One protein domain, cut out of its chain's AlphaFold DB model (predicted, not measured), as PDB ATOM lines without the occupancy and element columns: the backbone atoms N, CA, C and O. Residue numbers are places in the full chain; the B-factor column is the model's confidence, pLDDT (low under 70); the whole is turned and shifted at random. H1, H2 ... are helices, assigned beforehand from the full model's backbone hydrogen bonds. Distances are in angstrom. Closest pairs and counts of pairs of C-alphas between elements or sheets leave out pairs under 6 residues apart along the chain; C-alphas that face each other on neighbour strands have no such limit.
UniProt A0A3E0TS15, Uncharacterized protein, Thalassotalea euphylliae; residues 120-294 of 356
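Overview. This is residues 120 to 294 of the 356 residues of an uncharacterized protein of Thalassotalea euphylliae (UniProt A0A3E0TS15). Two long helices, H7 and H8, cross near their middles as an X; H1, H2 and H3 pack on the first half of H7, and the H4-H5 hairpin and short H6 gather beside H3. Residues 237 to 264, including the wide loop from H7 to H8, stick out, as do residues 288 to 294 of H8. The printed part has 175 residues with eight helices, H1 to H8 in chain order, and no named strand: all helix. It is loose, radius of gyration of the C-alphas 19.6 A, spanning 66 by 51 by 26 A.

Arrangement. H8, residues 260 to 294, touches the hub H7, residues 214 to 245, with residues 269 to 276 alone, meeting H7's residues 229 to 232 alone; their closest C-alphas, of Lys 232 and Ile 273, are 6.5 A apart, at a steep tilt of 67 degrees, only just short of perpendicular. H1, residues 120 to 134, and H2, residues 137 to 146, form a bundle with H7, three helices at shallow tilts, though H1 and H2 touch only at the corner. H1 touches H7's residues 215 to 226 alone, closest C-alphas Met 133 and Lys 218, 5.6 A. H3, residues 150 to 163, touches H6, residues 199 to 204, closest C-alphas Ala 159 and Glu 199, 4.4 A. H4, residues 167 to 175, and H5, residues 187 to 195, form a hairpin, closest C-alphas Ile 172 and Ala 188, 6.2 A. Every O i to N i+4 pair is within hydrogen-bond range in H1 and H4 to H8, but 3 of 6 in H2 and 8 of 10 in H3.

Along the chain. H8 is 50.9 A long, H7 47.0 A and H1 21.5 A. C-alpha 120 is at (44.642, -44.263, 2.538), C-alpha 294 at (40.081, -23.580, 8.827).

Size, cuts and confidence. The C-alphas of Glu 209 and Phe 249, the two farthest apart, are 66.1 A apart. The printed part has no cut; the links H4 to H5 and H7 to H8 are long. Confidence is under 70 at 25 residues, among them 246 to 265.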
ATOM      1  N   ASP A 120      45.075 -45.660   2.415       89.69
ATOM      2  CA  ASP A 120      44.642 -44.263   2.538       89.69
ATOM      3  C   ASP A 120      43.923 -43.741   1.276       89.69
ATOM      4  O   ASP A 120      43.037 -42.886   1.358       89.69
ATOM      5  N   ASP A 121      44.251 -44.280   0.094       90.19
ATOM      6  CA  ASP A 121      43.501 -43.991  -1.133       90.19
ATOM      7  C   ASP A 121      42.071 -44.538  -1.066       90.19
ATOM      8  O   ASP A 121      41.151 -43.865  -1.528       90.19
ATOM      9  N   ASN A 122      41.857 -45.712  -0.456       89.94
ATOM     10  CA  ASN A 122      40.517 -46.297  -0.320       89.94
ATOM     11  C   ASN A 122      39.645 -45.462   0.619       89.94
ATOM     12  O   ASN A 122      38.492 -45.179   0.295       89.94
ATOM     13  N   ASP A 123      40.206 -45.038   1.752       90.88
ATOM     14  CA  ASP A 123      39.501 -44.214   2.735       90.88
ATOM     15  C   ASP A 123      39.177 -42.832   2.162       90.88
ATOM     16  O   ASP A 123      38.067 -42.316   2.318       90.88
ATOM     17  N   SER A 124      40.133 -42.241   1.440       91.69
ATOM     18  CA  SER A 124      39.928 -40.973   0.741       91.69
ATOM     19  C   SER A 124      38.856 -41.093  -0.337       91.69
ATOM     20  O   SER A 124      38.002 -40.216  -0.445       91.69
ATOM     21  N   TYR A 125      38.861 -42.185  -1.102       92.44
ATOM     22  CA  TYR A 125      37.860 -42.415  -2.134       92.44
ATOM     23  C   TYR A 125      36.467 -42.649  -1.548       92.44
ATOM     24  O   TYR A 125      35.510 -42.041  -2.016       92.44
ATOM     25  N   ALA A 126      36.341 -43.446  -0.482       92.00
ATOM     26  CA  ALA A 126      35.074 -43.645   0.222       92.00
ATOM     27  C   ALA A 126      34.458 -42.310   0.670       92.00
ATOM     28  O   ALA A 126      33.300 -42.030   0.374       92.00
ATOM     29  N   GLN A 127      35.261 -41.447   1.297       91.19
ATOM     30  CA  GLN A 127      34.811 -40.131   1.754       91.19
ATOM     31  C   GLN A 127      34.457 -39.190   0.594       91.19
ATOM     32  O   GLN A 127      33.522 -38.397   0.698       91.19
ATOM     33  N   TYR A 128      35.182 -39.271  -0.524       90.81
ATOM     34  CA  TYR A 128      34.838 -38.536  -1.741       90.81
ATOM     35  C   TYR A 128      33.467 -38.961  -2.280       90.81
ATOM     36  O   TYR A 128      32.620 -38.112  -2.556       90.81
ATOM     37  N   LEU A 129      33.223 -40.270  -2.381       90.75
ATOM     38  CA  LEU A 129      31.945 -40.820  -2.828       90.75
ATOM     39  C   LEU A 129      30.801 -40.415  -1.887       90.75
ATOM     40  O   LEU A 129      29.725 -40.047  -2.352       90.75
ATOM     41  N   GLU A 130      31.040 -40.415  -0.575       89.44
ATOM     42  CA  GLU A 130      30.082 -39.927   0.423       89.44
ATOM     43  C   GLU A 130      29.745 -38.444   0.235       89.44
ATOM     44  O   GLU A 130      28.563 -38.093   0.205       89.44
ATOM     45  N   LYS A 131      30.749 -37.591  -0.009       87.25
ATOM     46  CA  LYS A 131      30.540 -36.167  -0.328       87.25
ATOM     47  C   LYS A 131      29.699 -35.993  -1.599       87.25
ATOM     48  O   LYS A 131      28.795 -35.159  -1.610       87.25
ATOM     49  N   LEU A 132      29.936 -36.798  -2.638       86.19
ATOM     50  CA  LEU A 132      29.153 -36.751  -3.882       86.19
ATOM     51  C   LEU A 132      27.686 -37.160  -3.687       86.19
ATOM     52  O   LEU A 132      26.803 -36.579  -4.315       86.19
ATOM     53  N   MET A 133      27.395 -38.143  -2.829       86.81
ATOM     54  CA  MET A 133      26.006 -38.544  -2.550       86.81
ATOM     55  C   MET A 133      25.200 -37.395  -1.926       86.81
ATOM     56  O   MET A 133      24.033 -37.175  -2.275       86.81
ATOM     57  N   SER A 134      25.843 -36.623  -1.048       83.12
ATOM     58  CA  SER A 134      25.261 -35.427  -0.434       83.12
ATOM     59  C   SER A 134      25.111 -34.242  -1.397       83.12
ATOM     60  O   SER A 134      24.359 -33.323  -1.084       83.12
ATOM     61  N   GLY A 135      25.791 -34.268  -2.547       74.38
ATOM     62  CA  GLY A 135      25.798 -33.205  -3.552       74.38
ATOM     63  C   GLY A 135      24.623 -33.222  -4.537       74.38
ATOM     64  O   GLY A 135      23.664 -34.001  -4.418       74.38
ATOM     65  N   ASP A 136      24.708 -32.350  -5.539       71.06
ATOM     66  CA  ASP A 136      23.667 -32.137  -6.547       71.06
ATOM     67  C   ASP A 136      23.734 -33.173  -7.684       71.06
ATOM     68  O   ASP A 136      24.578 -34.067  -7.733       71.06
ATOM     69  N   LYS A 137      22.793 -33.108  -8.634       68.62
ATOM     70  CA  LYS A 137      22.701 -34.086  -9.734       68.62
ATOM     71  C   LYS A 137      23.934 -34.085 -10.656       68.62
ATOM     72  O   LYS A 137      24.230 -35.114 -11.262       68.62
ATOM     73  N   GLU A 138      24.644 -32.961 -10.766       69.25
ATOM     74  CA  GLU A 138      25.876 -32.853 -11.566       69.25
ATOM     75  C   GLU A 138      27.035 -33.668 -10.971       69.25
ATOM     76  O   GLU A 138      27.794 -34.291 -11.717       69.25
ATOM     77  N   ASP A 139      27.097 -33.774  -9.643       70.12
ATOM     78  CA  ASP A 139      28.124 -34.524  -8.913       70.12
ATOM     79  C   ASP A 139      28.056 -36.033  -9.217       70.12
ATOM     80  O   ASP A 139      29.070 -36.714  -9.376       70.12
ATOM     81  N   LEU A 140      26.850 -36.566  -9.429       68.81
ATOM     82  CA  LEU A 140      26.649 -37.967  -9.820       68.81
ATOM     83  C   LEU A 140      27.039 -38.259 -11.270       68.81
ATOM     84  O   LEU A 140      27.468 -39.369 -11.587       68.81
ATOM     85  N   LEU A 141      26.913 -37.281 -12.173       69.31
ATOM     86  CA  LEU A 141      27.381 -37.448 -13.552       69.31
ATOM     87  C   LEU A 141      28.908 -37.583 -13.602       69.31
ATOM     88  O   LEU A 141      29.430 -38.283 -14.473       69.31
ATOM     89  N   ALA A 142      29.622 -36.958 -12.661       70.06
ATOM     90  CA  ALA A 142      31.063 -37.132 -12.511       70.06
ATOM     91  C   ALA A 142      31.429 -38.560 -12.069       70.06
ATOM     92  O   ALA A 142      32.414 -39.118 -12.552       70.06
ATOM     93  N   LEU A 143      30.602 -39.189 -11.233       71.19
ATOM     94  CA  LEU A 143      30.791 -40.566 -10.770       71.19
ATOM     95  C   LEU A 143      30.651 -41.585 -11.910       71.19
ATOM     96  O   LEU A 143      31.476 -42.484 -12.057       71.19
ATOM     97  N   ASN A 144      29.691 -41.361 -12.810       69.56
ATOM     98  CA  ASN A 144      29.534 -42.162 -14.026       69.56
ATOM     99  C   ASN A 144      30.740 -42.088 -14.972       69.56
ATOM    100  O   ASN A 144      30.854 -42.931 -15.855       69.56
ATOM    101  N   LYS A 145      31.637 -41.099 -14.856       74.00
ATOM    102  CA  LYS A 145      32.863 -41.070 -15.673       74.00
ATOM    103  C   LYS A 145      33.862 -42.138 -15.234       74.00
ATOM    104  O   LYS A 145      34.437 -42.778 -16.102       74.00
ATOM    105  N   GLN A 146      33.927 -42.399 -13.930       78.50
ATOM    106  CA  GLN A 146      34.920 -43.261 -13.290       78.50
ATOM    107  C   GLN A 146      34.601 -44.759 -13.393       78.50
ATOM    108  O   GLN A 146      35.464 -45.579 -13.099       78.50
ATOM    109  N   ILE A 147      33.383 -45.124 -13.794       80.81
ATOM    110  CA  ILE A 147      32.949 -46.515 -13.975       80.81
ATOM    111  C   ILE A 147      33.290 -46.943 -15.405       80.81
ATOM    112  O   ILE A 147      32.753 -46.383 -16.358       80.81
ATOM    113  N   ALA A 148      34.164 -47.929 -15.584       75.56
ATOM    114  CA  ALA A 148      34.535 -48.457 -16.897       75.56
ATOM    115  C   ALA A 148      33.355 -49.189 -17.546       75.56
ATOM    116  O   ALA A 148      33.043 -49.007 -18.720       75.56
ATOM    117  N   HIS A 149      32.620 -49.971 -16.754       75.81
ATOM    118  CA  HIS A 149      31.546 -50.834 -17.243       75.81
ATOM    119  C   HIS A 149      30.166 -50.170 -17.128       75.81
ATOM    120  O   HIS A 149      29.205 -50.779 -16.658       75.81
ATOM    121  N   LYS A 150      30.045 -48.916 -17.583       77.69
ATOM    122  CA  LYS A 150      28.792 -48.131 -17.496       77.69
ATOM    123  C   LYS A 150      27.578 -48.866 -18.064       77.69
ATOM    124  O   LYS A 150      26.552 -48.867 -17.393       77.69
ATOM    125  N   PRO A 151      27.658 -49.523 -19.242       74.75
ATOM    126  CA  PRO A 151      26.507 -50.237 -19.791       74.75
ATOM    127  C   PRO A 151      26.009 -51.351 -18.864       74.75
ATOM    128  O   PRO A 151      24.806 -51.530 -18.715       74.75
ATOM    129  N   TYR A 152      26.922 -52.060 -18.191       73.62
ATOM    130  CA  TYR A 152      26.544 -53.085 -17.220       73.62
ATOM    131  C   TYR A 152      25.862 -52.471 -16.003       73.62
ATOM    132  O   TYR A 152      24.807 -52.947 -15.603       73.62
ATOM    133  N   MET A 153      26.412 -51.388 -15.453       79.44
ATOM    134  CA  MET A 153      25.790 -50.674 -14.335       79.44
ATOM    135  C   MET A 153      24.391 -50.147 -14.698       79.44
ATOM    136  O   MET A 153      23.473 -50.278 -13.894       79.44
ATOM    137  N   MET A 154      24.197 -49.616 -15.911       77.12
ATOM    138  CA  MET A 154      22.884 -49.148 -16.373       77.12
ATOM    139  C   MET A 154      21.852 -50.282 -16.441       77.12
ATOM    140  O   MET A 154      20.703 -50.060 -16.083       77.12
ATOM    141  N   ASN A 155      22.255 -51.506 -16.800       75.75
ATOM    142  CA  ASN A 155      21.340 -52.653 -16.765       75.75
ATOM    143  C   ASN A 155      20.864 -52.973 -15.337       75.75
ATOM    144  O   ASN A 155      19.707 -53.331 -15.135       75.75
ATOM    145  N   TYR A 156      21.739 -52.832 -14.336       82.44
ATOM    146  CA  TYR A 156      21.349 -53.009 -12.933       82.44
ATOM    147  C   TYR A 156      20.552 -51.825 -12.392       82.44
ATOM    148  O   TYR A 156      19.755 -52.007 -11.477       82.44
ATOM    149  N   TYR A 157      20.747 -50.624 -12.941       85.38
ATOM    150  CA  TYR A 157      20.079 -49.408 -12.485       85.38
ATOM    151  C   TYR A 157      18.556 -49.512 -12.595       85.38
ATOM    152  O   TYR A 157      17.857 -49.195 -11.632       85.38
ATOM    153  N   ASP A 158      18.039 -49.979 -13.733       85.44
ATOM    154  CA  ASP A 158      16.593 -50.073 -13.957       85.44
ATOM    155  C   ASP A 158      15.964 -51.127 -13.035       85.44
ATOM    156  O   ASP A 158      15.023 -50.831 -12.292       85.44
ATOM    157  N   ALA A 159      16.561 -52.321 -12.968       87.56
ATOM    158  CA  ALA A 159      16.122 -53.382 -12.062       87.56
ATOM    159  C   ALA A 159      16.191 -52.954 -10.584       87.56
ATOM    160  O   ALA A 159      15.256 -53.202  -9.819       87.56
ATOM    161  N   TYR A 160      17.255 -52.254 -10.177       90.38
ATOM    162  CA  TYR A 160      17.395 -51.755  -8.812       90.38
ATOM    163  C   TYR A 160      16.367 -50.664  -8.503       90.38
ATOM    164  O   TYR A 160      15.729 -50.698  -7.455       90.38
ATOM    165  N   SER A 161      16.122 -49.741  -9.437       89.06
ATOM    166  CA  SER A 161      15.086 -48.708  -9.299       89.06
ATOM    167  C   SER A 161      13.704 -49.320  -9.072       89.06
ATOM    168  O   SER A 161      12.926 -48.830  -8.253       89.06
ATOM    169  N   ARG A 162      13.407 -50.426  -9.760       89.62
ATOM    170  CA  ARG A 162      12.163 -51.181  -9.580       89.62
ATOM    171  C   ARG A 162      12.119 -51.889  -8.240       89.62
ATOM    172  O   ARG A 162      11.114 -51.767  -7.540       89.62
ATOM    173  N   PHE A 163      13.215 -52.531  -7.845       92.19
ATOM    174  CA  PHE A 163      13.360 -53.125  -6.522       92.19
ATOM    175  C   PHE A 163      13.070 -52.115  -5.400       92.19
ATOM    176  O   PHE A 163      12.307 -52.450  -4.496       92.19
ATOM    177  N   LEU A 164      13.556 -50.872  -5.492       91.62
ATOM    178  CA  LEU A 164      13.306 -49.826  -4.485       91.62
ATOM    179  C   LEU A 164      11.826 -49.448  -4.309       91.62
ATOM    180  O   LEU A 164      11.456 -48.897  -3.278       91.62
ATOM    181  N   THR A 165      10.978 -49.748  -5.293       91.12
ATOM    182  CA  THR A 165       9.520 -49.522  -5.221       91.12
ATOM    183  C   THR A 165       8.728 -50.794  -4.918       91.12
ATOM    184  O   THR A 165       7.499 -50.794  -4.943       91.12
ATOM    185  N   SER A 166       9.418 -51.904  -4.649       92.69
ATOM    186  CA  SER A 166       8.796 -53.192  -4.352       92.69
ATOM    187  C   SER A 166       8.562 -53.386  -2.854       92.69
ATOM    188  O   SER A 166       9.301 -52.870  -2.011       92.69
ATOM    189  N   SER A 167       7.578 -54.221  -2.523       92.25
ATOM    190  CA  SER A 167       7.289 -54.640  -1.142       92.25
ATOM    191  C   SER A 167       8.490 -55.298  -0.452       92.25
ATOM    192  O   SER A 167       8.684 -55.116   0.750       92.25
ATOM    193  N   PHE A 168       9.362 -55.979  -1.208       91.50
ATOM    194  CA  PHE A 168      10.604 -56.552  -0.684       91.50
ATOM    195  C   PHE A 168      11.527 -55.485  -0.096       91.50
ATOM    196  O   PHE A 168      12.033 -55.654   1.014       91.50
ATOM    197  N   TYR A 169      11.742 -54.387  -0.822       91.94
ATOM    198  CA  TYR A 169      12.584 -53.298  -0.336       91.94
ATOM    199  C   TYR A 169      11.977 -52.659   0.913       91.94
ATOM    200  O   TYR A 169      12.680 -52.508   1.914       91.94
ATOM    201  N   THR A 170      10.670 -52.365   0.895       90.06
ATOM    202  CA  THR A 170       9.958 -51.810   2.055       90.06
ATOM    203  C   THR A 170      10.144 -52.684   3.298       90.06
ATOM    204  O   THR A 170      10.476 -52.176   4.374       90.06
ATOM    205  N   ASP A 171       9.981 -54.001   3.167       90.88
ATOM    206  CA  ASP A 171      10.126 -54.947   4.274       90.88
ATOM    207  C   ASP A 171      11.564 -55.032   4.798       90.88
ATOM    208  O   ASP A 171      11.786 -55.078   6.015       90.88
ATOM    209  N   ILE A 172      12.551 -55.043   3.899       91.44
ATOM    210  CA  ILE A 172      13.970 -55.091   4.264       91.44
ATOM    211  C   ILE A 172      14.383 -53.799   4.968       91.44
ATOM    212  O   ILE A 172      15.028 -53.866   6.018       91.44
ATOM    213  N   HIS A 173      13.982 -52.646   4.431       88.56
ATOM    214  CA  HIS A 173      14.301 -51.330   4.976       88.56
ATOM    215  C   HIS A 173      13.649 -51.110   6.347       88.56
ATOM    216  O   HIS A 173      14.300 -50.630   7.270       88.56
ATOM    217  N   LYS A 174      12.392 -51.540   6.542       88.62
ATOM    218  CA  LYS A 174      11.727 -51.495   7.860       88.62
ATOM    219  C   LYS A 174      12.481 -52.307   8.919       88.62
ATOM    220  O   LYS A 174      12.553 -51.888  10.072       88.62
ATOM    221  N   LYS A 175      13.041 -53.461   8.543       90.69
ATOM    222  CA  LYS A 175      13.826 -54.320   9.451       90.69
ATOM    223  C   LYS A 175      15.258 -53.820   9.654       90.69
ATOM    224  O   LYS A 175      15.838 -54.077  10.705       90.69
ATOM    225  N   ASN A 176      15.819 -53.126   8.667       89.56
ATOM    226  CA  ASN A 176      17.204 -52.665   8.645       89.56
ATOM    227  C   ASN A 176      17.272 -51.197   8.188       89.56
ATOM    228  O   ASN A 176      17.721 -50.930   7.074       89.56
ATOM    229  N   PRO A 177      16.841 -50.241   9.030       82.81
ATOM    230  CA  PRO A 177      16.777 -48.830   8.645       82.81
ATOM    231  C   PRO A 177      18.158 -48.163   8.566       82.81
ATOM    232  O   PRO A 177      18.292 -47.070   8.026       82.81
ATOM    233  N   ASN A 178      19.189 -48.794   9.135       84.25
ATOM    234  CA  ASN A 178      20.533 -48.232   9.173       84.25
ATOM    235  C   ASN A 178      21.305 -48.590   7.905       84.25
ATOM    236  O   ASN A 178      21.551 -49.762   7.613       84.25
ATOM    237  N   THR A 179      21.761 -47.557   7.209       83.12
ATOM    238  CA  THR A 179      22.621 -47.690   6.038       83.12
ATOM    239  C   THR A 179      24.086 -47.764   6.486       83.12
ATOM    240  O   THR A 179      24.548 -46.846   7.164       83.12
ATOM    241  N   PRO A 180      24.832 -48.835   6.153       87.31
ATOM    242  CA  PRO A 180      26.242 -48.943   6.518       87.31
ATOM    243  C   PRO A 180      27.111 -47.990   5.684       87.31
ATOM    244  O   PRO A 180      26.647 -47.389   4.717       87.31
ATOM    245  N   ASN A 181      28.398 -47.883   6.012       87.19
ATOM    246  CA  ASN A 181      29.368 -47.159   5.186       87.19
ATOM    247  C   ASN A 181      29.449 -47.742   3.765       87.19
ATOM    248  O   ASN A 181      28.974 -48.849   3.489       87.19
ATOM    249  N   ILE A 182      30.016 -46.978   2.832       89.56
ATOM    250  CA  ILE A 182      30.063 -47.362   1.415       89.56
ATOM    251  C   ILE A 182      30.988 -48.547   1.121       89.56
ATOM    252  O   ILE A 182      30.923 -49.106   0.035       89.56
ATOM    253  N   ASP A 183      31.832 -48.963   2.062       85.75
ATOM    254  CA  ASP A 183      32.694 -50.146   1.974       85.75
ATOM    255  C   ASP A 183      31.924 -51.463   2.191       85.75
ATOM    256  O   ASP A 183      32.424 -52.539   1.845       85.75
ATOM    257  N   LYS A 184      30.684 -51.399   2.697       90.50
ATOM    258  CA  LYS A 184      29.843 -52.562   3.012       90.50
ATOM    259  C   LYS A 184      28.480 -52.490   2.325       90.50
ATOM    260  O   LYS A 184      27.893 -51.413   2.236       90.50
ATOM    261  N   PRO A 185      27.947 -53.627   1.843       91.12
ATOM    262  CA  PRO A 185      26.601 -53.648   1.295       91.12
ATOM    263  C   PRO A 185      25.559 -53.461   2.408       91.12
ATOM    264  O   PRO A 185      25.722 -53.956   3.526       91.12
ATOM    265  N   SER A 186      24.469 -52.763   2.102       91.88
ATOM    266  CA  SER A 186      23.257 -52.751   2.919       91.88
ATOM    267  C   SER A 186      22.518 -54.092   2.817       91.88
ATOM    268  O   SER A 186      22.794 -54.914   1.937       91.88
ATOM    269  N   ALA A 187      21.542 -54.324   3.699       91.50
ATOM    270  CA  ALA A 187      20.690 -55.513   3.614       91.50
ATOM    271  C   ALA A 187      19.911 -55.566   2.285       91.50
ATOM    272  O   ALA A 187      19.744 -56.636   1.707       91.50
ATOM    273  N   ALA A 188      19.483 -54.405   1.780       90.81
ATOM    274  CA  ALA A 188      18.782 -54.284   0.507       90.81
ATOM    275  C   ALA A 188      19.707 -54.573  -0.687       90.81
ATOM    276  O   ALA A 188      19.335 -55.327  -1.579       90.81
ATOM    277  N   GLU A 189      20.931 -54.036  -0.668       90.88
ATOM    278  CA  GLU A 189      21.950 -54.295  -1.697       90.88
ATOM    279  C   GLU A 189      22.358 -55.774  -1.719       90.88
ATOM    280  O   GLU A 189      22.479 -56.360  -2.792       90.88
ATOM    281  N   SER A 190      22.519 -56.391  -0.544       91.19
ATOM    282  CA  SER A 190      22.856 -57.817  -0.422       91.19
ATOM    283  C   SER A 190      21.731 -58.695  -0.972       91.19
ATOM    284  O   SER A 190      21.981 -59.570  -1.794       91.19
ATOM    285  N   PHE A 191      20.480 -58.411  -0.593       91.50
ATOM    286  CA  PHE A 191      19.320 -59.131  -1.116       91.50
ATOM    287  C   PHE A 191      19.217 -59.010  -2.639       91.50
ATOM    288  O   PHE A 191      19.079 -60.015  -3.331       91.50
ATOM    289  N   PHE A 192      19.318 -57.795  -3.177       90.31
ATOM    290  CA  PHE A 192      19.269 -57.577  -4.621       90.31
ATOM    291  C   PHE A 192      20.394 -58.329  -5.349       90.31
ATOM    292  O   PHE A 192      20.151 -58.990  -6.360       90.31
ATOM    293  N   GLY A 193      21.611 -58.279  -4.801       85.19
ATOM    294  CA  GLY A 193      22.785 -58.945  -5.358       85.19
ATOM    295  C   GLY A 193      22.721 -60.473  -5.327       85.19
ATOM    296  O   GLY A 193      23.307 -61.097  -6.200       85.19
ATOM    297  N   GLU A 194      22.022 -61.081  -4.367       88.19
ATOM    298  CA  GLU A 194      21.901 -62.544  -4.254       88.19
ATOM    299  C   GLU A 194      20.766 -63.127  -5.103       88.19
ATOM    300  O   GLU A 194      20.848 -64.268  -5.558       88.19
ATOM    301  N   GLN A 195      19.680 -62.375  -5.274       81.94
ATOM    302  CA  GLN A 195      18.453 -62.906  -5.861       81.94
ATOM    303  C   GLN A 195      18.397 -62.793  -7.389       81.94
ATOM    304  O   GLN A 195      17.716 -63.593  -8.027       81.94
ATOM    305  N   HIS A 196      19.120 -61.833  -7.979       74.69
ATOM    306  CA  HIS A 196      19.247 -61.650  -9.434       74.69
ATOM    307  C   HIS A 196      17.913 -61.605 -10.210       74.69
ATOM    308  O   HIS A 196      17.856 -62.028 -11.367       74.69
ATOM    309  N   TYR A 197      16.839 -61.103  -9.596       84.19
ATOM    310  CA  TYR A 197      15.563 -60.920 -10.285       84.19
ATOM    311  C   TYR A 197      15.626 -59.752 -11.279       84.19
ATOM    312  O   TYR A 197      16.402 -58.809 -11.106       84.19
ATOM    313  N   ASP A 198      14.803 -59.820 -12.322       84.44
ATOM    314  CA  ASP A 198      14.696 -58.785 -13.347       84.44
ATOM    315  C   ASP A 198      13.667 -57.696 -12.986       84.44
ATOM    316  O   ASP A 198      12.997 -57.734 -11.949       84.44
ATOM    317  N   GLU A 199      13.573 -56.675 -13.843       85.62
ATOM    318  CA  GLU A 199      12.622 -55.569 -13.685       85.62
ATOM    319  C   GLU A 199      11.167 -56.059 -13.631       85.62
ATOM    320  O   GLU A 199      10.415 -55.615 -12.757       85.62
ATOM    321  N   ASP A 200      10.789 -56.991 -14.511       87.94
ATOM    322  CA  ASP A 200       9.423 -57.516 -14.614       87.94
ATOM    323  C   ASP A 200       8.991 -58.204 -13.313       87.94
ATOM    324  O   ASP A 200       7.867 -58.007 -12.834       87.94
ATOM    325  N   PHE A 201       9.900 -58.964 -12.695       90.38
ATOM    326  CA  PHE A 201       9.656 -59.584 -11.402       90.38
ATOM    327  C   PHE A 201       9.356 -58.539 -10.326       90.38
ATOM    328  O   PHE A 201       8.321 -58.621  -9.666       90.38
ATOM    329  N   TYR A 202      10.216 -57.531 -10.145       90.19
ATOM    330  CA  TYR A 202       9.994 -56.510  -9.112       90.19
ATOM    331  C   TYR A 202       8.746 -55.668  -9.380       90.19
ATOM    332  O   TYR A 202       8.060 -55.264  -8.436       90.19
ATOM    333  N   GLN A 203       8.411 -55.449 -10.651       87.69
ATOM    334  CA  GLN A 203       7.199 -54.743 -11.043       87.69
ATOM    335  C   GLN A 203       5.925 -55.477 -10.594       87.69
ATOM    336  O   GLN A 203       4.955 -54.829 -10.203       87.69
ATOM    337  N   ALA A 204       5.929 -56.813 -10.579       91.00
ATOM    338  CA  ALA A 204       4.789 -57.603 -10.110       91.00
ATOM    339  C   ALA A 204       4.513 -57.460  -8.598       91.00
ATOM    340  O   ALA A 204       3.407 -57.760  -8.149       91.00
ATOM    341  N   PHE A 205       5.487 -56.978  -7.818       92.00
ATOM    342  CA  PHE A 205       5.409 -56.832  -6.359       92.00
ATOM    343  C   PHE A 205       5.529 -55.375  -5.896       92.00
ATOM    344  O   PHE A 205       6.010 -55.119  -4.784       92.00
ATOM    345  N   GLN A 206       5.110 -54.425  -6.738       90.62
ATOM    346  CA  GLN A 206       5.108 -53.005  -6.396       90.62
ATOM    347  C   GLN A 206       4.328 -52.726  -5.112       90.62
ATOM    348  O   GLN A 206       3.211 -53.205  -4.917       90.62
ATOM    349  N   ASP A 207       4.932 -51.911  -4.255       87.75
ATOM    350  CA  ASP A 207       4.307 -51.413  -3.044       87.75
ATOM    351  C   ASP A 207       3.709 -50.023  -3.322       87.75
ATOM    352  O   ASP A 207       4.458 -49.080  -3.609       87.75
ATOM    353  N   PRO A 208       2.373 -49.865  -3.261       81.50
ATOM    354  CA  PRO A 208       1.712 -48.588  -3.513       81.50
ATOM    355  C   PRO A 208       2.025 -47.523  -2.453       81.50
ATOM    356  O   PRO A 208       1.801 -46.342  -2.709       81.50
ATOM    357  N   GLU A 209       2.541 -47.915  -1.284       81.62
ATOM    358  CA  GLU A 209       3.004 -46.993  -0.241       81.62
ATOM    359  C   GLU A 209       4.506 -46.682  -0.346       81.62
ATOM    360  O   GLU A 209       5.035 -45.925   0.472       81.62
ATOM    361  N   SER A 210       5.212 -47.242  -1.338       80.38
ATOM    362  CA  SER A 210       6.645 -46.992  -1.495       80.38
ATOM    363  C   SER A 210       6.930 -45.522  -1.804       80.38
ATOM    364  O   SER A 210       6.348 -44.902  -2.697       80.38
ATOM    365  N   VAL A 211       7.878 -44.957  -1.057       74.19
ATOM    366  CA  VAL A 211       8.431 -43.629  -1.320       74.19
ATOM    367  C   VAL A 211       9.794 -43.836  -1.953       74.19
ATOM    368  O   VAL A 211      10.708 -44.362  -1.321       74.19
ATOM    369  N   TYR A 212       9.926 -43.432  -3.213       78.31
ATOM    370  CA  TYR A 212      11.212 -43.435  -3.894       78.31
ATOM    371  C   TYR A 212      12.178 -42.492  -3.165       78.31
ATOM    372  O   TYR A 212      11.937 -41.285  -3.110       78.31
ATOM    373  N   ASP A 213      13.266 -43.043  -2.626       80.19
ATOM    374  CA  ASP A 213      14.352 -42.272  -2.025       80.19
ATOM    375  C   ASP A 213      15.522 -42.151  -3.018       80.19
ATOM    376  O   ASP A 213      16.254 -43.125  -3.243       80.19
ATOM    377  N   PRO A 214      15.746 -40.959  -3.605       81.12
ATOM    378  CA  PRO A 214      16.858 -40.735  -4.515       81.12
ATOM    379  C   PRO A 214      18.220 -41.059  -3.894       81.12
ATOM    380  O   PRO A 214      19.125 -41.462  -4.622       81.12
ATOM    381  N   GLN A 215      18.387 -40.905  -2.575       84.50
ATOM    382  CA  GLN A 215      19.662 -41.145  -1.891       84.50
ATOM    383  C   GLN A 215      20.087 -42.612  -1.953       84.50
ATOM    384  O   GLN A 215      21.276 -42.909  -2.059       84.50
ATOM    385  N   VAL A 216      19.127 -43.534  -1.978       88.12
ATOM    386  CA  VAL A 216      19.402 -44.974  -2.055       88.12
ATOM    387  C   VAL A 216      19.952 -45.350  -3.432       88.12
ATOM    388  O   VAL A 216      20.869 -46.165  -3.529       88.12
ATOM    389  N   ILE A 217      19.470 -44.700  -4.496       86.69
ATOM    390  CA  ILE A 217      20.052 -44.840  -5.837       86.69
ATOM    391  C   ILE A 217      21.452 -44.237  -5.890       86.69
ATOM    392  O   ILE A 217      22.370 -44.884  -6.390       86.69
ATOM    393  N   LYS A 218      21.647 -43.024  -5.356       87.19
ATOM    394  CA  LYS A 218      22.980 -42.398  -5.318       87.19
ATOM    395  C   LYS A 218      23.996 -43.312  -4.643       87.19
ATOM    396  O   LYS A 218      25.083 -43.524  -5.179       87.19
ATOM    397  N   ARG A 219      23.603 -43.905  -3.513       89.75
ATOM    398  CA  ARG A 219      24.400 -44.898  -2.802       89.75
ATOM    399  C   ARG A 219      24.722 -46.104  -3.659       89.75
ATOM    400  O   ARG A 219      25.884 -46.488  -3.719       89.75
ATOM    401  N   PHE A 220      23.730 -46.685  -4.319       88.44
ATOM    402  CA  PHE A 220      23.939 -47.864  -5.147       88.44
ATOM    403  C   PHE A 220      24.992 -47.624  -6.236       88.44
ATOM    404  O   PHE A 220      25.915 -48.426  -6.388       88.44
ATOM    405  N   ILE A 221      24.913 -46.492  -6.940       87.19
ATOM    406  CA  ILE A 221      25.890 -46.123  -7.976       87.19
ATOM    407  C   ILE A 221      27.274 -45.900  -7.344       87.19
ATOM    408  O   ILE A 221      28.276 -46.436  -7.820       87.19
ATOM    409  N   ALA A 222      27.341 -45.169  -6.231       89.31
ATOM    410  CA  ALA A 222      28.595 -44.912  -5.534       89.31
ATOM    411  C   ALA A 222      29.249 -46.206  -5.005       89.31
ATOM    412  O   ALA A 222      30.465 -46.377  -5.098       89.31
ATOM    413  N   ARG A 223      28.451 -47.167  -4.529       89.50
ATOM    414  CA  ARG A 223      28.915 -48.491  -4.102       89.50
ATOM    415  C   ARG A 223      29.509 -49.283  -5.264       89.50
ATOM    416  O   ARG A 223      30.533 -49.936  -5.080       89.50
ATOM    417  N   HIS A 224      28.923 -49.189  -6.457       88.44
ATOM    418  CA  HIS A 224      29.485 -49.807  -7.662       88.44
ATOM    419  C   HIS A 224      30.832 -49.191  -8.042       88.44
ATOM    420  O   HIS A 224      31.760 -49.931  -8.362       88.44
ATOM    421  N   ALA A 225      30.979 -47.868  -7.929       89.44
ATOM    422  CA  ALA A 225      32.270 -47.213  -8.130       89.44
ATOM    423  C   ALA A 225      33.324 -47.689  -7.110       89.44
ATOM    424  O   ALA A 225      34.463 -47.968  -7.485       89.44
ATOM    425  N   TYR A 226      32.939 -47.865  -5.839       90.81
ATOM    426  CA  TYR A 226      33.829 -48.415  -4.809       90.81
ATOM    427  C   TYR A 226      34.240 -49.869  -5.097       90.81
ATOM    428  O   TYR A 226      35.419 -50.205  -5.028       90.81
ATOM    429  N   ILE A 227      33.294 -50.737  -5.470       88.75
ATOM    430  CA  ILE A 227      33.588 -52.132  -5.848       88.75
ATOM    431  C   ILE A 227      34.523 -52.175  -7.064       88.75
ATOM    432  O   ILE A 227      35.454 -52.982  -7.118       88.75
ATOM    433  N   GLU A 228      34.313 -51.286  -8.038       88.19
ATOM    434  CA  GLU A 228      35.178 -51.198  -9.209       88.19
ATOM    435  C   GLU A 228      36.602 -50.748  -8.847       88.19
ATOM    436  O   GLU A 228      37.554 -51.238  -9.453       88.19
ATOM    437  N   LEU A 229      36.786 -49.884  -7.839       89.69
ATOM    438  CA  LEU A 229      38.119 -49.548  -7.327       89.69
ATOM    439  C   LEU A 229      38.860 -50.801  -6.831       89.69
ATOM    440  O   LEU A 229      40.027 -50.995  -7.179       89.69
ATOM    441  N   ASP A 230      38.203 -51.682  -6.078       87.81
ATOM    442  CA  ASP A 230      38.828 -52.928  -5.613       87.81
ATOM    443  C   ASP A 230      39.185 -53.868  -6.768       87.81
ATOM    444  O   ASP A 230      40.282 -54.440  -6.797       87.81
ATOM    445  N   PHE A 231      38.315 -53.966  -7.773       86.81
ATOM    446  CA  PHE A 231      38.622 -54.702  -8.997       86.81
ATOM    447  C   PHE A 231      39.835 -54.112  -9.733       86.81
ATOM    448  O   PHE A 231      40.761 -54.842 -10.088       86.81
ATOM    449  N   LYS A 232      39.880 -52.788  -9.907       87.56
ATOM    450  CA  LYS A 232      40.996 -52.055 -10.527       87.56
ATOM    451  C   LYS A 232      42.315 -52.286  -9.791       87.56
ATOM    452  O   LYS A 232      43.345 -52.522 -10.425       87.56
ATOM    453  N   LYS A 233      42.290 -52.259  -8.457       88.25
ATOM    454  CA  LYS A 233      43.443 -52.562  -7.595       88.25
ATOM    455  C   LYS A 233      43.964 -53.968  -7.834       88.25
ATOM    456  O   LYS A 233      45.165 -54.154  -8.045       88.25
ATOM    457  N   HIS A 234      43.061 -54.946  -7.817       85.88
ATOM    458  CA  HIS A 234      43.412 -56.338  -8.054       85.88
ATOM    459  C   HIS A 234      43.989 -56.528  -9.461       85.88
ATOM    460  O   HIS A 234      45.089 -57.059  -9.597       85.88
ATOM    461  N   LEU A 235      43.328 -55.992 -10.490       84.81
ATOM    462  CA  LEU A 235      43.814 -56.052 -11.866       84.81
ATOM    463  C   LEU A 235      45.215 -55.451 -11.999       84.81
ATOM    464  O   LEU A 235      46.076 -56.038 -12.646       84.81
ATOM    465  N   MET A 236      45.473 -54.296 -11.385       85.56
ATOM    466  CA  MET A 236      46.782 -53.651 -11.485       85.56
ATOM    467  C   MET A 236      47.891 -54.453 -10.810       85.56
ATOM    468  O   MET A 236      49.014 -54.509 -11.318       85.56
ATOM    469  N   LYS A 237      47.577 -55.117  -9.698       85.56
ATOM    470  CA  LYS A 237      48.489 -56.059  -9.054       85.56
ATOM    471  C   LYS A 237      48.804 -57.241  -9.977       85.56
ATOM    472  O   LYS A 237      49.980 -57.532 -10.189       85.56
ATOM    473  N   GLU A 238      47.783 -57.862 -10.564       82.81
ATOM    474  CA  GLU A 238      47.936 -59.001 -11.478       82.81
ATOM    475  C   GLU A 238      48.705 -58.618 -12.751       82.81
ATOM    476  O   GLU A 238      49.629 -59.322 -13.145       82.81
ATOM    477  N   LEU A 239      48.411 -57.465 -13.365       82.25
ATOM    478  CA  LEU A 239      49.119 -56.983 -14.560       82.25
ATOM    479  C   LEU A 239      50.603 -56.718 -14.285       82.25
ATOM    480  O   LEU A 239      51.456 -57.035 -15.118       82.25
ATOM    481  N   LYS A 240      50.930 -56.158 -13.114       83.50
ATOM    482  CA  LYS A 240      52.322 -55.950 -12.695       83.50
ATOM    483  C   LYS A 240      53.035 -57.273 -12.415       83.50
ATOM    484  O   LYS A 240      54.182 -57.406 -12.836       83.50
ATOM    485  N   SER A 241      52.369 -58.240 -11.777       80.94
ATOM    486  CA  SER A 241      52.918 -59.591 -11.570       80.94
ATOM    487  C   SER A 241      53.162 -60.290 -12.904       80.94
ATOM    488  O   SER A 241      54.278 -60.710 -13.187       80.94
ATOM    489  N   PHE A 242      52.158 -60.301 -13.785       77.44
ATOM    490  CA  PHE A 242      52.266 -60.883 -15.118       77.44
ATOM    491  C   PHE A 242      53.436 -60.284 -15.893       77.44
ATOM    492  O   PHE A 242      54.224 -61.015 -16.474       77.44
ATOM    493  N   LYS A 243      53.613 -58.958 -15.865       76.31
ATOM    494  CA  LYS A 243      54.756 -58.302 -16.509       76.31
ATOM    495  C   LYS A 243      56.108 -58.785 -15.961       76.31
ATOM    496  O   LYS A 243      57.056 -58.874 -16.737       76.31
ATOM    497  N   GLN A 244      56.217 -59.030 -14.654       75.12
ATOM    498  CA  GLN A 244      57.456 -59.502 -14.023       75.12
ATOM    499  C   GLN A 244      57.775 -60.951 -14.405       75.12
ATOM    500  O   GLN A 244      58.936 -61.267 -14.661       75.12
ATOM    501  N   ASP A 245      56.747 -61.791 -14.491       70.06
ATOM    502  CA  ASP A 245      56.880 -63.224 -14.758       70.06
ATOM    503  C   ASP A 245      56.891 -63.560 -16.263       70.06
ATOM    504  O   ASP A 245      57.317 -64.643 -16.667       70.06
ATOM    505  N   TYR A 246      56.445 -62.634 -17.121       64.44
ATOM    506  CA  TYR A 246      56.301 -62.859 -18.557       64.44
ATOM    507  C   TYR A 246      57.649 -62.920 -19.282       64.44
ATOM    508  O   TYR A 246      58.372 -61.926 -19.407       64.44
ATOM    509  N   ASN A 247      57.940 -64.082 -19.870       58.53
ATOM    510  CA  ASN A 247      59.093 -64.283 -20.738       58.53
ATOM    511  C   ASN A 247      58.650 -64.491 -22.202       58.53
ATOM    512  O   ASN A 247      58.225 -65.589 -22.568       58.53
ATOM    513  N   PRO A 248      58.838 -63.495 -23.091       55.62
ATOM    514  CA  PRO A 248      58.406 -63.580 -24.489       55.62
ATOM    515  C   PRO A 248      59.165 -64.627 -25.325       55.62
ATOM    516  O   PRO A 248      58.856 -64.802 -26.506       55.62
ATOM    517  N   PHE A 249      60.177 -65.286 -24.751       46.41
ATOM    518  CA  PHE A 249      61.015 -66.283 -25.413       46.41
ATOM    519  C   PHE A 249      60.876 -67.700 -24.838       46.41
ATOM    520  O   PHE A 249      61.441 -68.619 -25.429       46.41
ATOM    521  N   ALA A 250      60.177 -67.880 -23.711       49.03
ATOM    522  CA  ALA A 250      60.021 -69.190 -23.070       49.03
ATOM    523  C   ALA A 250      58.679 -69.862 -23.378       49.03
ATOM    524  O   ALA A 250      58.636 -71.088 -23.460       49.03
ATOM    525  N   ASP A 251      57.621 -69.083 -23.604       43.53
ATOM    526  CA  ASP A 251      56.271 -69.629 -23.716       43.53
ATOM    527  C   ASP A 251      55.778 -69.654 -25.168       43.53
ATOM    528  O   ASP A 251      55.760 -68.636 -25.868       43.53
ATOM    529  N   ASP A 252      55.314 -70.822 -25.625       45.41
ATOM    530  CA  ASP A 252      54.452 -70.918 -26.803       45.41
ATOM    531  C   ASP A 252      53.100 -70.283 -26.443       45.41
ATOM    532  O   ASP A 252      52.185 -70.923 -25.920       45.41
ATOM    533  N   VAL A 253      52.983 -68.977 -26.689       46.91
ATOM    534  CA  VAL A 253      51.758 -68.226 -26.411       46.91
ATOM    535  C   VAL A 253      50.678 -68.637 -27.418       46.91
ATOM    536  O   VAL A 253      50.528 -68.040 -28.489       46.91
ATOM    537  N   ASN A 254      49.882 -69.644 -27.059       44.09
ATOM    538  CA  ASN A 254      48.596 -69.948 -27.690       44.09
ATOM    539  C   ASN A 254      47.546 -68.906 -27.259       44.09
ATOM    540  O   ASN A 254      46.533 -69.231 -26.643       44.09
ATOM    541  N   ALA A 255      47.793 -67.628 -27.555       50.75
ATOM    542  CA  ALA A 255      46.810 -66.580 -27.322       50.75
ATOM    543  C   ALA A 255      45.701 -66.690 -28.370       50.75
ATOM    544  O   ALA A 255      45.944 -66.630 -29.580       50.75
ATOM    545  N   LYS A 256      44.460 -66.812 -27.896       50.44
ATOM    546  CA  LYS A 256      43.277 -66.583 -28.722       50.44
ATOM    547  C   LYS A 256      43.367 -65.165 -29.298       50.44
ATOM    548  O   LYS A 256      43.797 -64.240 -28.611       50.44
ATOM    549  N   ALA A 257      42.986 -64.985 -30.562       48.75
ATOM    550  CA  ALA A 257      42.909 -63.647 -31.138       48.75
ATOM    551  C   ALA A 257      41.935 -62.798 -30.305       48.75
ATOM    552  O   ALA A 257      40.778 -63.186 -30.142       48.75
ATOM    553  N   PHE A 258      42.415 -61.671 -29.777       55.34
ATOM    554  CA  PHE A 258      41.597 -60.759 -28.982       55.34
ATOM    555  C   PHE A 258      40.433 -60.212 -29.811       55.34
ATOM    556  O   PHE A 258      40.625 -59.738 -30.938       55.34
ATOM    557  N   ASN A 259      39.233 -60.252 -29.235       63.03
ATOM    558  CA  ASN A 259      38.076 -59.555 -29.772       63.03
ATOM    559  C   ASN A 259      38.305 -58.034 -29.634       63.03
ATOM    560  O   ASN A 259      38.659 -57.581 -28.544       63.03
ATOM    561  N   PRO A 260      38.101 -57.222 -30.690       61.84
ATOM    562  CA  PRO A 260      38.194 -55.764 -30.593       61.84
ATOM    563  C   PRO A 260      37.360 -55.154 -29.458       61.84
ATOM    564  O   PRO A 260      37.792 -54.175 -28.860       61.84
ATOM    565  N   VAL A 261      36.200 -55.741 -29.142       67.25
ATOM    566  CA  VAL A 261      35.338 -55.278 -28.043       67.25
ATOM    567  C   VAL A 261      36.019 -55.480 -26.689       67.25
ATOM    568  O   VAL A 261      36.120 -54.537 -25.916       67.25
ATOM    569  N   GLU A 262      36.557 -56.676 -26.435       65.44
ATOM    570  CA  GLU A 262      37.260 -57.004 -25.184       65.44
ATOM    571  C   GLU A 262      38.498 -56.121 -24.988       65.44
ATOM    572  O   GLU A 262      38.771 -55.662 -23.882       65.44
ATOM    573  N   TYR A 263      39.227 -55.845 -26.072       67.12
ATOM    574  CA  TYR A 263      40.388 -54.960 -26.026       67.12
ATOM    575  C   TYR A 263      40.006 -53.511 -25.703       67.12
ATOM    576  O   TYR A 263      40.680 -52.870 -24.903       67.12
ATOM    577  N   ASN A 264      38.919 -52.997 -26.283       67.38
ATOM    578  CA  ASN A 264      38.450 -51.648 -25.971       67.38
ATOM    579  C   ASN A 264      37.981 -51.535 -24.516       67.38
ATOM    580  O   ASN A 264      38.393 -50.605 -23.837       67.38
ATOM    581  N   SER A 265      37.212 -52.506 -24.008       69.69
ATOM    582  CA  SER A 265      36.811 -52.525 -22.594       69.69
ATOM    583  C   SER A 265      38.017 -52.587 -21.653       69.69
ATOM    584  O   SER A 265      38.026 -51.945 -20.606       69.69
ATOM    585  N   PHE A 266      39.067 -53.316 -22.040       74.81
ATOM    586  CA  PHE A 266      40.326 -53.315 -21.304       74.81
ATOM    587  C   PHE A 266      40.994 -51.932 -21.292       74.81
ATOM    588  O   PHE A 266      41.432 -51.486 -20.238       74.81
ATOM    589  N   LEU A 267      41.056 -51.233 -22.430       76.75
ATOM    590  CA  LEU A 267      41.621 -49.879 -22.489       76.75
ATOM    591  C   LEU A 267      40.813 -48.869 -21.662       76.75
ATOM    592  O   LEU A 267      41.406 -48.113 -20.896       76.75
ATOM    593  N   GLU A 268      39.482 -48.901 -21.753       80.25
ATOM    594  CA  GLU A 268      38.584 -48.054 -20.950       80.25
ATOM    595  C   GLU A 268      38.809 -48.264 -19.444       80.25
ATOM    596  O   GLU A 268      38.839 -47.317 -18.655       80.25
ATOM    597  N   LEU A 269      39.041 -49.508 -19.024       81.62
ATOM    598  CA  LEU A 269      39.353 -49.815 -17.633       81.62
ATOM    599  C   LEU A 269      40.676 -49.186 -17.172       81.62
ATOM    600  O   LEU A 269      40.782 -48.732 -16.036       81.62
ATOM    601  N   ILE A 270      41.681 -49.114 -18.043       80.19
ATOM    602  CA  ILE A 270      42.954 -48.459 -17.725       80.19
ATOM    603  C   ILE A 270      42.798 -46.936 -17.669       80.19
ATOM    604  O   ILE A 270      43.352 -46.300 -16.770       80.19
ATOM    605  N   GLU A 271      42.040 -46.343 -18.590       83.81
ATOM    606  CA  GLU A 271      41.745 -44.905 -18.560       83.81
ATOM    607  C   GLU A 271      41.042 -44.523 -17.254       83.81
ATOM    608  O   GLU A 271      41.508 -43.644 -16.527       83.81
ATOM    609  N   THR A 272      40.005 -45.271 -16.880       87.88
ATOM    610  CA  THR A 272      39.269 -45.022 -15.634       87.88
ATOM    611  C   THR A 272      40.102 -45.268 -14.374       87.88
ATOM    612  O   THR A 272      39.836 -44.636 -13.351       87.88
ATOM    613  N   ILE A 273      41.136 -46.125 -14.401       88.56
ATOM    614  CA  ILE A 273      42.109 -46.234 -13.294       88.56
ATOM    615  C   ILE A 273      42.814 -44.898 -13.070       88.56
ATOM    616  O   ILE A 273      42.865 -44.422 -11.935       88.56
ATOM    617  N   LYS A 274      43.329 -44.281 -14.138       86.81
ATOM    618  CA  LYS A 274      44.035 -42.996 -14.048       86.81
ATOM    619  C   LYS A 274      43.102 -41.885 -13.587       86.81
ATOM    620  O   LYS A 274      43.473 -41.100 -12.721       86.81
ATOM    621  N   GLU A 275      41.882 -41.856 -14.118       88.88
ATOM    622  CA  GLU A 275      40.854 -40.910 -13.676       88.88
ATOM    623  C   GLU A 275      40.545 -41.069 -12.183       88.88
ATOM    624  O   GLU A 275      40.515 -40.081 -11.455       88.88
ATOM    625  N   THR A 276      40.386 -42.307 -11.701       89.94
ATOM    626  CA  THR A 276      40.122 -42.583 -10.278       89.94
ATOM    627  C   THR A 276      41.276 -42.090  -9.399       89.94
ATOM    628  O   THR A 276      41.046 -41.460  -8.370       89.94
ATOM    629  N   GLN A 277      42.527 -42.314  -9.813       89.19
ATOM    630  CA  GLN A 277      43.707 -41.823  -9.091       89.19
ATOM    631  C   GLN A 277      43.778 -40.297  -9.053       89.19
ATOM    632  O   GLN A 277      44.067 -39.727  -8.002       89.19
ATOM    633  N   GLN A 278      43.490 -39.643 -10.179       90.00
ATOM    634  CA  GLN A 278      43.461 -38.188 -10.255       90.00
ATOM    635  C   GLN A 278      42.406 -37.612  -9.305       90.00
ATOM    636  O   GLN A 278      42.708 -36.717  -8.526       90.00
ATOM    637  N   VAL A 279      41.202 -38.188  -9.295       90.12
ATOM    638  CA  VAL A 279      40.116 -37.785  -8.391       90.12
ATOM    639  C   VAL A 279      40.519 -37.919  -6.922       90.12
ATOM    640  O   VAL A 279      40.262 -37.013  -6.130       90.12
ATOM    641  N   ILE A 280      41.178 -39.018  -6.548       90.75
ATOM    642  CA  ILE A 280      41.665 -39.217  -5.176       90.75
ATOM    643  C   ILE A 280      42.725 -38.167  -4.820       90.75
ATOM    644  O   ILE A 280      42.671 -37.587  -3.734       90.75
ATOM    645  N   ALA A 281      43.666 -37.890  -5.725       90.75
ATOM    646  CA  ALA A 281      44.699 -36.878  -5.518       90.75
ATOM    647  C   ALA A 281      44.101 -35.468  -5.361       90.75
ATOM    648  O   ALA A 281      44.449 -34.740  -4.426       90.75
ATOM    649  N   ASP A 282      43.151 -35.109  -6.223       90.00
ATOM    650  CA  ASP A 282      42.444 -33.828  -6.176       90.00
ATOM    651  C   ASP A 282      41.642 -33.697  -4.878       90.00
ATOM    652  O   ASP A 282      41.710 -32.672  -4.202       90.00
ATOM    653  N   PHE A 283      40.958 -34.758  -4.452       90.44
ATOM    654  CA  PHE A 283      40.217 -34.756  -3.195       90.44
ATOM    655  C   PHE A 283      41.126 -34.585  -1.970       90.44
ATOM    656  O   PHE A 283      40.823 -33.795  -1.074       90.44
ATOM    657  N   LYS A 284      42.269 -35.282  -1.937       90.25
ATOM    658  CA  LYS A 284      43.270 -35.141  -0.870       90.25
ATOM    659  C   LYS A 284      43.838 -33.726  -0.808       90.25
ATOM    660  O   LYS A 284      43.910 -33.144   0.271       90.25
ATOM    661  N   SER A 285      44.207 -33.156  -1.954       88.56
ATOM    662  CA  SER A 285      44.710 -31.778  -2.013       88.56
ATOM    663  C   SER A 285      43.649 -30.754  -1.596       88.56
ATOM    664  O   SER A 285      43.958 -29.830  -0.843       88.56
ATOM    665  N   GLY A 286      42.387 -30.967  -1.982       86.81
ATOM    666  CA  GLY A 286      41.252 -30.159  -1.541       86.81
ATOM    667  C   GLY A 286      41.071 -30.175  -0.024       86.81
ATOM    668  O   GLY A 286      40.934 -29.115   0.580       86.81
ATOM    669  N   LYS A 287      41.164 -31.347   0.615       84.56
ATOM    670  CA  LYS A 287      41.115 -31.462   2.084       84.56
ATOM    671  C   LYS A 287      42.236 -30.709   2.786       84.56
ATOM    672  O   LYS A 287      41.998 -30.085   3.813       84.56
ATOM    673  N   ILE A 288      43.452 -30.774   2.244       80.56
ATOM    674  CA  ILE A 288      44.592 -30.030   2.791       80.56
ATOM    675  C   ILE A 288      44.308 -28.527   2.707       80.56
ATOM    676  O   ILE A 288      44.483 -27.822   3.694       80.56
ATOM    677  N   ALA A 289      43.797 -28.044   1.571       80.25
ATOM    678  CA  ALA A 289      43.436 -26.639   1.405       80.25
ATOM    679  C   ALA A 289      42.288 -26.199   2.337       80.25
ATOM    680  O   ALA A 289      42.342 -25.104   2.898       80.25
ATOM    681  N   GLU A 290      41.266 -27.040   2.533       80.94
ATOM    682  CA  GLU A 290      40.173 -26.792   3.485       80.94
ATOM    683  C   GLU A 290      40.708 -26.707   4.928       80.94
ATOM    684  O   GLU A 290      40.406 -25.744   5.632       80.94
ATOM    685  N   ALA A 291      41.575 -27.638   5.339       77.94
ATOM    686  CA  ALA A 291      42.198 -27.635   6.663       77.94
ATOM    687  C   ALA A 291      43.150 -26.444   6.875       77.94
ATOM    688  O   ALA A 291      43.201 -25.879   7.969       77.94
ATOM    689  N   GLU A 292      43.894 -26.028   5.846       78.44
ATOM    690  CA  GLU A 292      44.700 -24.803   5.894       78.44
ATOM    691  C   GLU A 292      43.827 -23.558   6.062       78.44
ATOM    692  O   GLU A 292      44.206 -22.641   6.785       78.44
ATOM    693  N   LYS A 293      42.655 -23.519   5.419       77.38
ATOM    694  CA  LYS A 293      41.717 -22.402   5.547       77.38
ATOM    695  C   LYS A 293      41.072 -22.359   6.933       77.38
ATOM    696  O   LYS A 293      40.963 -21.282   7.507       77.38
ATOM    697  N   GLU A 294      40.679 -23.502   7.487       78.50
ATOM    698  CA  GLU A 294      40.081 -23.580   8.827       78.50
ATOM    699  C   GLU A 294      41.066 -23.166   9.932       78.50
ATOM    700  O   GLU A 294      40.678 -22.515  10.897       78.50
TER     701      GLU A 294